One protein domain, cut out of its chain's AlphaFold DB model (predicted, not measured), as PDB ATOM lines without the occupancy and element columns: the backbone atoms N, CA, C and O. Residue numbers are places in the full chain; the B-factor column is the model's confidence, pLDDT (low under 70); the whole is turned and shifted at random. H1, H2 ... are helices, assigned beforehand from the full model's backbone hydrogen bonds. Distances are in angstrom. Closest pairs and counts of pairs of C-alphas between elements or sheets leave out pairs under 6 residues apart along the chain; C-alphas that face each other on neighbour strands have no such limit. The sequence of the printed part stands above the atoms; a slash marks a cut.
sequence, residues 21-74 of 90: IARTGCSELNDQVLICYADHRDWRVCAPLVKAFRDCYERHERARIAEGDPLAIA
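AT A GLANCE: This is residues 21 to 74 of the 90 residues of an uncharacterized protein of Fonticula alba (UniProt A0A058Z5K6). Look for a rod-like helical hairpin: the long helix H3 makes most of the length, and H2 runs the opposite way, packing on residues 49 to 53 of H3 with its residues 29 to 33 alone, while its last residues, up to His 40, reach out past the beginning of H3, where a short loop joins the two. The very short H1 comes before H2, next to residues 56 to 60 of H3, and the short H4 folds back on the last residues of H3 at the far end. The printed part has 54 residues with four named helices, H1 to H4 in chain order, and no named strand; its class is all helix. The whole is loose, with a radius of gyration of the C-alphas of 13.2 A and spans of 40 by 18 by 14 A.

HOW THE PARTS SIT: Begin at H1, residues 21 to 24, and H2, residues 27 to 40: they are close but not clearly touching, the closest C-alphas, of Ile 21 and Ser 27, being 5.7 A apart. Go on to H3, residues 47 to 66, the hub, which touches three helices. H1 and H3 only just touch, with 3 pairs of C-alphas within 8 A; the closest are those of Thr 24 and His 60, 5.8 A apart. H2 and H3 form a hairpin at a shallow tilt of 23 degrees, opposite ways; residues 29 to 33 alone touch residues 49 to 53, closest at the C-alphas of Leu 29 and Phe 53, 5.2 A. H4, residues 70 to 74, touches H3 at residues 61 to 65 alone, closest at the C-alphas of Ile 65 and Ile 73, 5.4 A. H4 is apart from H1 and H2. In H2, H3 and H4 every O i to N i+4 pair is within hydrogen-bond range; H1 is too short for such a pair.

IN THESE COORDINATES: Find C-alpha 21 at (322.265, 419.483, 327.288), where H1 begins. H2 runs 19.9 A from C-alpha 27 to C-alpha 40, and H3 runs 28.2 A from C-alpha 47 at (315.726, 414.084, 310.716) to C-alpha 66. H4 ends at C-alpha 74, at (319.644, 438.721, 324.691).

THE WHOLE: The C-alphas farthest apart, of His 40 and Gly 68, are 40.1 A apart. The printed part has no cut; the links H1 to H2 and H3 to H4 are tight, and H2 to H3 is short. Mean pLDDT of the printed part is 96.3, and no printed residue is under 70.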
ATOM      1  N   ILE A  21     323.371 420.354 327.696       96.44
ATOM      2  CA  ILE A  21     322.265 419.483 327.288       96.44
ATOM      3  C   ILE A  21     321.519 418.934 328.513       96.44
ATOM      4  O   ILE A  21     320.291 419.005 328.540       96.44
ATOM      5  N   ALA A  22     322.224 418.515 329.568       95.62
ATOM      6  CA  ALA A  22     321.621 418.043 330.818       95.62
ATOM      7  C   ALA A  22     320.678 419.075 331.459       95.62
ATOM      8  O   ALA A  22     319.582 418.721 331.895       95.62
ATOM      9  N   ARG A  23     321.047 420.365 331.448       95.50
ATOM     10  CA  ARG A  23     320.192 421.449 331.974       95.50
ATOM     11  C   ARG A  23     318.875 421.614 331.215       95.50
ATOM     12  O   ARG A  23     317.914 422.107 331.793       95.50
ATOM     13  N   THR A  24     318.808 421.180 329.956       97.06
ATOM     14  CA  THR A  24     317.587 421.308 329.144       97.06
ATOM     15  C   THR A  24     316.520 420.260 329.456       97.06
ATOM     16  O   THR A  24     315.365 420.441 329.075       97.06
ATOM     17  N   GLY A  25     316.893 419.142 330.094       97.69
ATOM     18  CA  GLY A  25     316.028 417.965 330.218       97.69
ATOM     19  C   GLY A  25     315.809 417.203 328.899       97.69
ATOM     20  O   GLY A  25     314.954 416.323 328.841       97.69
ATOM     21  N   CYS A  26     316.565 417.520 327.841       98.19
ATOM     22  CA  CYS A  26     316.446 416.915 326.509       98.19
ATOM     23  C   CYS A  26     317.546 415.881 326.193       98.19
ATOM     24  O   CYS A  26     317.697 415.509 325.028       98.19
ATOM     25  N   SER A  27     318.322 415.424 327.187       97.62
ATOM     26  CA  SER A  27     319.493 414.555 326.961       97.62
ATOM     27  C   SER A  27     319.158 413.242 326.263       97.62
ATOM     28  O   SER A  27     319.851 412.863 325.332       97.62
ATOM     29  N   GLU A  28     318.045 412.594 326.603       98.25
ATOM     30  CA  GLU A  28     317.671 411.331 325.953       98.25
ATOM     31  C   GLU A  28     317.420 411.502 324.441       98.25
ATOM     32  O   GLU A  28     317.781 410.645 323.636       98.25
ATOM     33  N   LEU A  29     316.841 412.635 324.026       98.50
ATOM     34  CA  LEU A  29     316.645 412.946 322.606       98.50
ATOM     35  C   LEU A  29     317.970 413.271 321.910       98.50
ATOM     36  O   LEU A  29     318.142 412.914 320.745       98.50
ATOM     37  N   ASN A  30     318.898 413.929 322.609       98.31
ATOM     38  CA  ASN A  30     320.257 414.139 322.117       98.31
ATOM     39  C   ASN A  30     320.961 412.798 321.866       98.31
ATOM     40  O   ASN A  30     321.468 412.569 320.769       98.31
ATOM     41  N   ASP A  31     320.908 411.886 322.834       98.25
ATOM     42  CA  ASP A  31     321.546 410.572 322.735       98.25
ATOM     43  C   ASP A  31     320.957 409.761 321.581       98.25
ATOM     44  O   ASP A  31     321.697 409.182 320.788       98.25
ATOM     45  N   GLN A  32     319.633 409.792 321.398       98.56
ATOM     46  CA  GLN A  32     318.982 409.150 320.253       98.56
ATOM     47  C   GLN A  32     319.471 409.707 318.907       98.56
ATOM     48  O   GLN A  32     319.672 408.941 317.962       98.56
ATOM     49  N   VAL A  33     319.691 411.023 318.797       98.38
ATOM     50  CA  VAL A  33     320.264 411.633 317.584       98.38
ATOM     51  C   VAL A  33     321.691 411.136 317.345       98.38
ATOM     52  O   VAL A  33     322.013 410.754 316.215       98.38
ATOM     53  N   LEU A  34     322.530 411.119 318.386       97.88
ATOM     54  CA  LEU A  34     323.919 410.661 318.297       97.88
ATOM     55  C   LEU A  34     324.002 409.180 317.912       97.88
ATOM     56  O   LEU A  34     324.760 408.833 317.005       97.88
ATOM     57  N   ILE A  35     323.177 408.332 318.528       98.38
ATOM     58  CA  ILE A  35     323.071 406.900 318.215       98.38
ATOM     59  C   ILE A  35     322.622 406.705 316.763       98.38
ATOM     60  O   ILE A  35     323.287 406.000 316.009       98.38
ATOM     61  N   CYS A  36     321.567 407.396 316.319       98.69
ATOM     62  CA  CYS A  36     321.103 407.301 314.933       98.69
ATOM     63  C   CYS A  36     322.201 407.671 313.923       98.69
ATOM     64  O   CYS A  36     322.377 406.998 312.903       98.69
ATOM     65  N   TYR A  37     322.969 408.731 314.193       98.25
ATOM     66  CA  TYR A  37     324.076 409.108 313.320       98.25
ATOM     67  C   TYR A  37     325.237 408.108 313.389       98.25
ATOM     68  O   TYR A  37     325.842 407.824 312.357       98.25
ATOM     69  N   ALA A  38     325.539 407.547 314.560       98.25
ATOM     70  CA  ALA A  38     326.556 406.509 314.698       98.25
ATOM     71  C   ALA A  38     326.208 405.255 313.872       98.25
ATOM     72  O   ALA A  38     327.085 404.726 313.180       98.25
ATOM     73  N   ASP A  39     324.934 404.852 313.876       98.44
ATOM     74  CA  ASP A  39     324.424 403.676 313.165       98.44
ATOM     75  C   ASP A  39     324.364 403.886 311.647       98.44
ATOM     76  O   ASP A  39     324.812 403.044 310.866       98.44
ATOM     77  N   HIS A  40     323.813 405.019 311.206       97.12
ATOM     78  CA  HIS A  40     323.511 405.247 309.790       97.12
ATOM     79  C   HIS A  40     324.549 406.100 309.063       97.12
ATOM     80  O   HIS A  40     324.652 406.030 307.838       97.12
ATOM     81  N   ARG A  41     325.289 406.942 309.792       97.25
ATOM     82  CA  ARG A  41     326.180 407.990 309.255       97.25
ATOM     83  C   ARG A  41     325.496 408.928 308.255       97.25
ATOM     84  O   ARG A  41     326.157 409.561 307.432       97.25
ATOM     85  N   ASP A  42     324.174 409.046 308.347       96.38
ATOM     86  CA  ASP A  42     323.341 409.882 307.487       96.38
ATOM     87  C   ASP A  42     322.324 410.655 308.328       96.38
ATOM     88  O   ASP A  42     321.291 410.135 308.754       96.38
ATOM     89  N   TRP A  43     322.604 411.938 308.546       94.69
ATOM     90  CA  TRP A  43     321.759 412.817 309.353       94.69
ATOM     91  C   TRP A  43     320.348 412.998 308.768       94.69
ATOM     92  O   TRP A  43     319.425 413.327 309.511       94.69
ATOM     93  N   ARG A  44     320.148 412.761 307.461       97.44
ATOM     94  CA  ARG A  44     318.825 412.874 306.823       97.44
ATOM     95  C   ARG A  44     317.871 411.793 307.319       97.44
ATOM     96  O   ARG A  44     316.689 412.071 307.494       97.44
ATOM     97  N   VAL A  45     318.382 410.591 307.591       97.81
ATOM     98  CA  VAL A  45     317.606 409.494 308.197       97.81
ATOM     99  C   VAL A  45     317.216 409.848 309.634       97.81
ATOM    100  O   VAL A  45     316.106 409.559 310.069       97.81
ATOM    101  N   CYS A  46     318.085 410.575 310.336       98.38
ATOM    102  CA  CYS A  46     317.866 411.024 311.710       98.38
ATOM    103  C   CYS A  46     316.997 412.285 311.828       98.38
ATOM    104  O   CYS A  46     316.757 412.755 312.940       98.38
ATOM    105  N   ALA A  47     316.500 412.844 310.717       98.38
ATOM    106  CA  ALA A  47     315.726 414.084 310.716       98.38
ATOM    107  C   ALA A  47     314.531 414.094 311.698       98.38
ATOM    108  O   ALA A  47     314.324 415.129 312.339       98.38
ATOM    109  N   PRO A  48     313.769 412.994 311.892       98.44
ATOM    110  CA  PRO A  48     312.706 412.960 312.899       98.44
ATOM    111  C   PRO A  48     313.223 413.147 314.333       98.44
ATOM    112  O   PRO A  48     312.635 413.913 315.096       98.44
ATOM    113  N   LEU A  49     314.346 412.508 314.681       98.50
ATOM    114  CA  LEU A  49     314.979 412.620 316.001       98.50
ATOM    115  C   LEU A  49     315.574 414.014 316.212       98.50
ATOM    116  O   LEU A  49     315.344 414.632 317.247       98.50
ATOM    117  N   VAL A  50     316.244 414.561 315.192       98.12
ATOM    118  CA  VAL A  50     316.776 415.933 315.222       98.12
ATOM    119  C   VAL A  50     315.649 416.943 315.424       98.12
ATOM    120  O   VAL A  50     315.791 417.882 316.207       98.12
ATOM    121  N   LYS A  51     314.500 416.747 314.760       98.62
ATOM    122  CA  LYS A  51     313.321 417.594 314.964       98.62
ATOM    123  C   LYS A  51     312.805 417.490 316.400       98.62
ATOM    124  O   LYS A  51     312.543 418.522 317.009       98.62
ATOM    125  N   ALA A  52     312.671 416.280 316.941       98.62
ATOM    126  CA  ALA A  52     312.201 416.078 318.309       98.62
ATOM    127  C   ALA A  52     313.133 416.743 319.337       98.62
ATOM    128  O   ALA A  52     312.659 417.451 320.229       98.62
ATOM    129  N   PHE A  53     314.449 416.579 319.169       98.56
ATOM    130  CA  PHE A  53     315.457 417.241 319.993       98.56
ATOM    131  C   PHE A  53     315.349 418.768 319.904       98.56
ATOM    132  O   PHE A  53     315.252 419.432 320.936       98.56
ATOM    133  N   ARG A  54     315.266 419.333 318.690       97.94
ATOM    134  CA  ARG A  54     315.100 420.781 318.491       97.94
ATOM    135  C   ARG A  54     313.834 421.307 319.163       97.94
ATOM    136  O   ARG A  54     313.899 422.285 319.898       97.94
ATOM    137  N   ASP A  55     312.698 420.644 318.957       98.38
ATOM    138  CA  ASP A  55     311.427 421.057 319.556       98.38
ATOM    139  C   ASP A  55     311.507 421.047 321.097       98.38
ATOM    140  O   ASP A  55     310.887 421.887 321.754       98.38
ATOM    141  N   CYS A  56     312.252 420.101 321.685       98.56
ATOM    142  CA  CYS A  56     312.533 420.060 323.121       98.56
ATOM    143  C   CYS A  56     313.406 421.234 323.568       98.56
ATOM    144  O   CYS A  56     313.018 421.974 324.473       98.56
ATOM    145  N   TYR A  57     314.526 421.455 322.886       96.81
ATOM    146  CA  TYR A  57     315.466 422.524 323.209       96.81
ATOM    147  C   TYR A  57     314.809 423.911 323.125       96.81
ATOM    148  O   TYR A  57     314.952 424.737 324.021       96.81
ATOM    149  N   GLU A  58     313.999 424.155 322.093       96.31
ATOM    150  CA  GLU A  58     313.264 425.414 321.945       96.31
ATOM    151  C   GLU A  58     312.220 425.631 323.052       96.31
ATOM    152  O   GLU A  58     311.935 426.774 323.410       96.31
ATOM    153  N   ARG A  59     311.617 424.565 323.608       97.25
ATOM    154  CA  ARG A  59     310.732 424.703 324.781       97.25
ATOM    155  C   ARG A  59     311.510 425.193 325.997       97.25
ATOM    156  O   ARG A  59     311.015 426.082 326.681       97.25
ATOM    157  N   HIS A  60     312.699 424.647 326.230       96.38
ATOM    158  CA  HIS A  60     313.583 425.096 327.303       96.38
ATOM    159  C   HIS A  60     314.001 426.563 327.114       96.38
ATOM    160  O   HIS A  60     313.868 427.357 328.041       96.38
ATOM    161  N   GLU A  61     314.401 426.969 325.905       94.88
ATOM    162  CA  GLU A  61     314.759 428.372 325.641       94.88
ATOM    163  C   GLU A  61     313.574 429.328 325.838       94.88
ATOM    164  O   GLU A  61     313.721 430.376 326.467       94.88
ATOM    165  N   ARG A  62     312.366 428.953 325.394       95.50
ATOM    166  CA  ARG A  62     311.154 429.745 325.669       95.50
ATOM    167  C   ARG A  62     310.852 429.857 327.163       95.50
ATOM    168  O   ARG A  62     310.415 430.920 327.595       95.50
ATOM    169  N   ALA A  63     311.069 428.793 327.938       96.00
ATOM    170  CA  ALA A  63     310.884 428.821 329.387       96.00
ATOM    171  C   ALA A  63     311.864 429.797 330.050       96.00
ATOM    172  O   ALA A  63     311.429 430.667 330.796       96.00
ATOM    173  N   ARG A  64     313.150 429.753 329.681       95.19
ATOM    174  CA  ARG A  64     314.164 430.694 330.186       95.19
ATOM    175  C   ARG A  64     313.817 432.152 329.882       95.19
ATOM    176  O   ARG A  64     313.963 433.013 330.746       95.19
ATOM    177  N   ILE A  65     313.303 432.431 328.682       94.38
ATOM    178  CA  ILE A  65     312.810 433.769 328.320       94.38
ATOM    179  C   ILE A  65     311.611 434.165 329.195       94.38
ATOM    180  O   ILE A  65     311.581 435.275 329.722       94.38
ATOM    181  N   ALA A  66     310.632 433.271 329.372       95.19
ATOM    182  CA  ALA A  66     309.447 433.530 330.194       95.19
ATOM    183  C   ALA A  66     309.786 433.749 331.681       95.19
ATOM    184  O   ALA A  66     309.091 434.498 332.366       95.19
ATOM    185  N   GLU A  67     310.863 433.133 332.164       95.56
ATOM    186  CA  GLU A  67     311.413 433.305 333.513       95.56
ATOM    187  C   GLU A  67     312.272 434.571 333.666       95.56
ATOM    188  O   GLU A  67     312.671 434.916 334.778       95.56
ATOM    189  N   GLY A  68     312.528 435.300 332.577       93.25
ATOM    190  CA  GLY A  68     313.271 436.556 332.610       93.25
ATOM    191  C   GLY A  68     314.793 436.397 332.595       93.25
ATOM    192  O   GLY A  68     315.484 437.327 333.008       93.25
ATOM    193  N   ASP A  69     315.328 435.258 332.143       94.62
ATOM    194  CA  ASP A  69     316.776 435.040 332.024       94.62
ATOM    195  C   ASP A  69     317.395 436.075 331.055       94.62
ATOM    196  O   ASP A  69     317.120 436.027 329.848       94.62
ATOM    197  N   PRO A  70     318.251 437.002 331.539       90.19
ATOM    198  CA  PRO A  70     318.794 438.079 330.713       90.19
ATOM    199  C   PRO A  70     319.641 437.581 329.541       90.19
ATOM    200  O   PRO A  70     319.677 438.226 328.495       90.19
ATOM    201  N   LEU A  71     320.318 436.438 329.702       86.19
ATOM    202  CA  LEU A  71     321.122 435.853 328.636       86.19
ATOM    203  C   LEU A  71     320.216 435.230 327.576       86.19
ATOM    204  O   LEU A  71     320.433 435.473 326.394       86.19
ATOM    205  N   ALA A  72     319.180 434.493 327.990       88.44
ATOM    206  CA  ALA A  72     318.215 433.906 327.058       88.44
ATOM    207  C   ALA A  72     317.451 434.980 326.267       88.44
ATOM    208  O   ALA A  72     317.246 434.823 325.067       88.44
ATOM    209  N   ILE A  73     317.084 436.094 326.912       87.69
ATOM    210  CA  ILE A  73     316.450 437.250 326.258       87.69
ATOM    211  C   ILE A  73     317.399 437.896 325.243       87.69
ATOM    212  O   ILE A  73     316.988 438.176 324.124       87.69
ATOM    213  N   ALA A  74     318.670 438.110 325.598       85.19
ATOM    214  CA  ALA A  74     319.644 438.721 324.691       85.19
ATOM    215  C   ALA A  74     319.989 437.827 323.485       85.19
ATOM    216  O   ALA A  74     320.309 438.338 322.413       85.19
TER     217      ALA A  74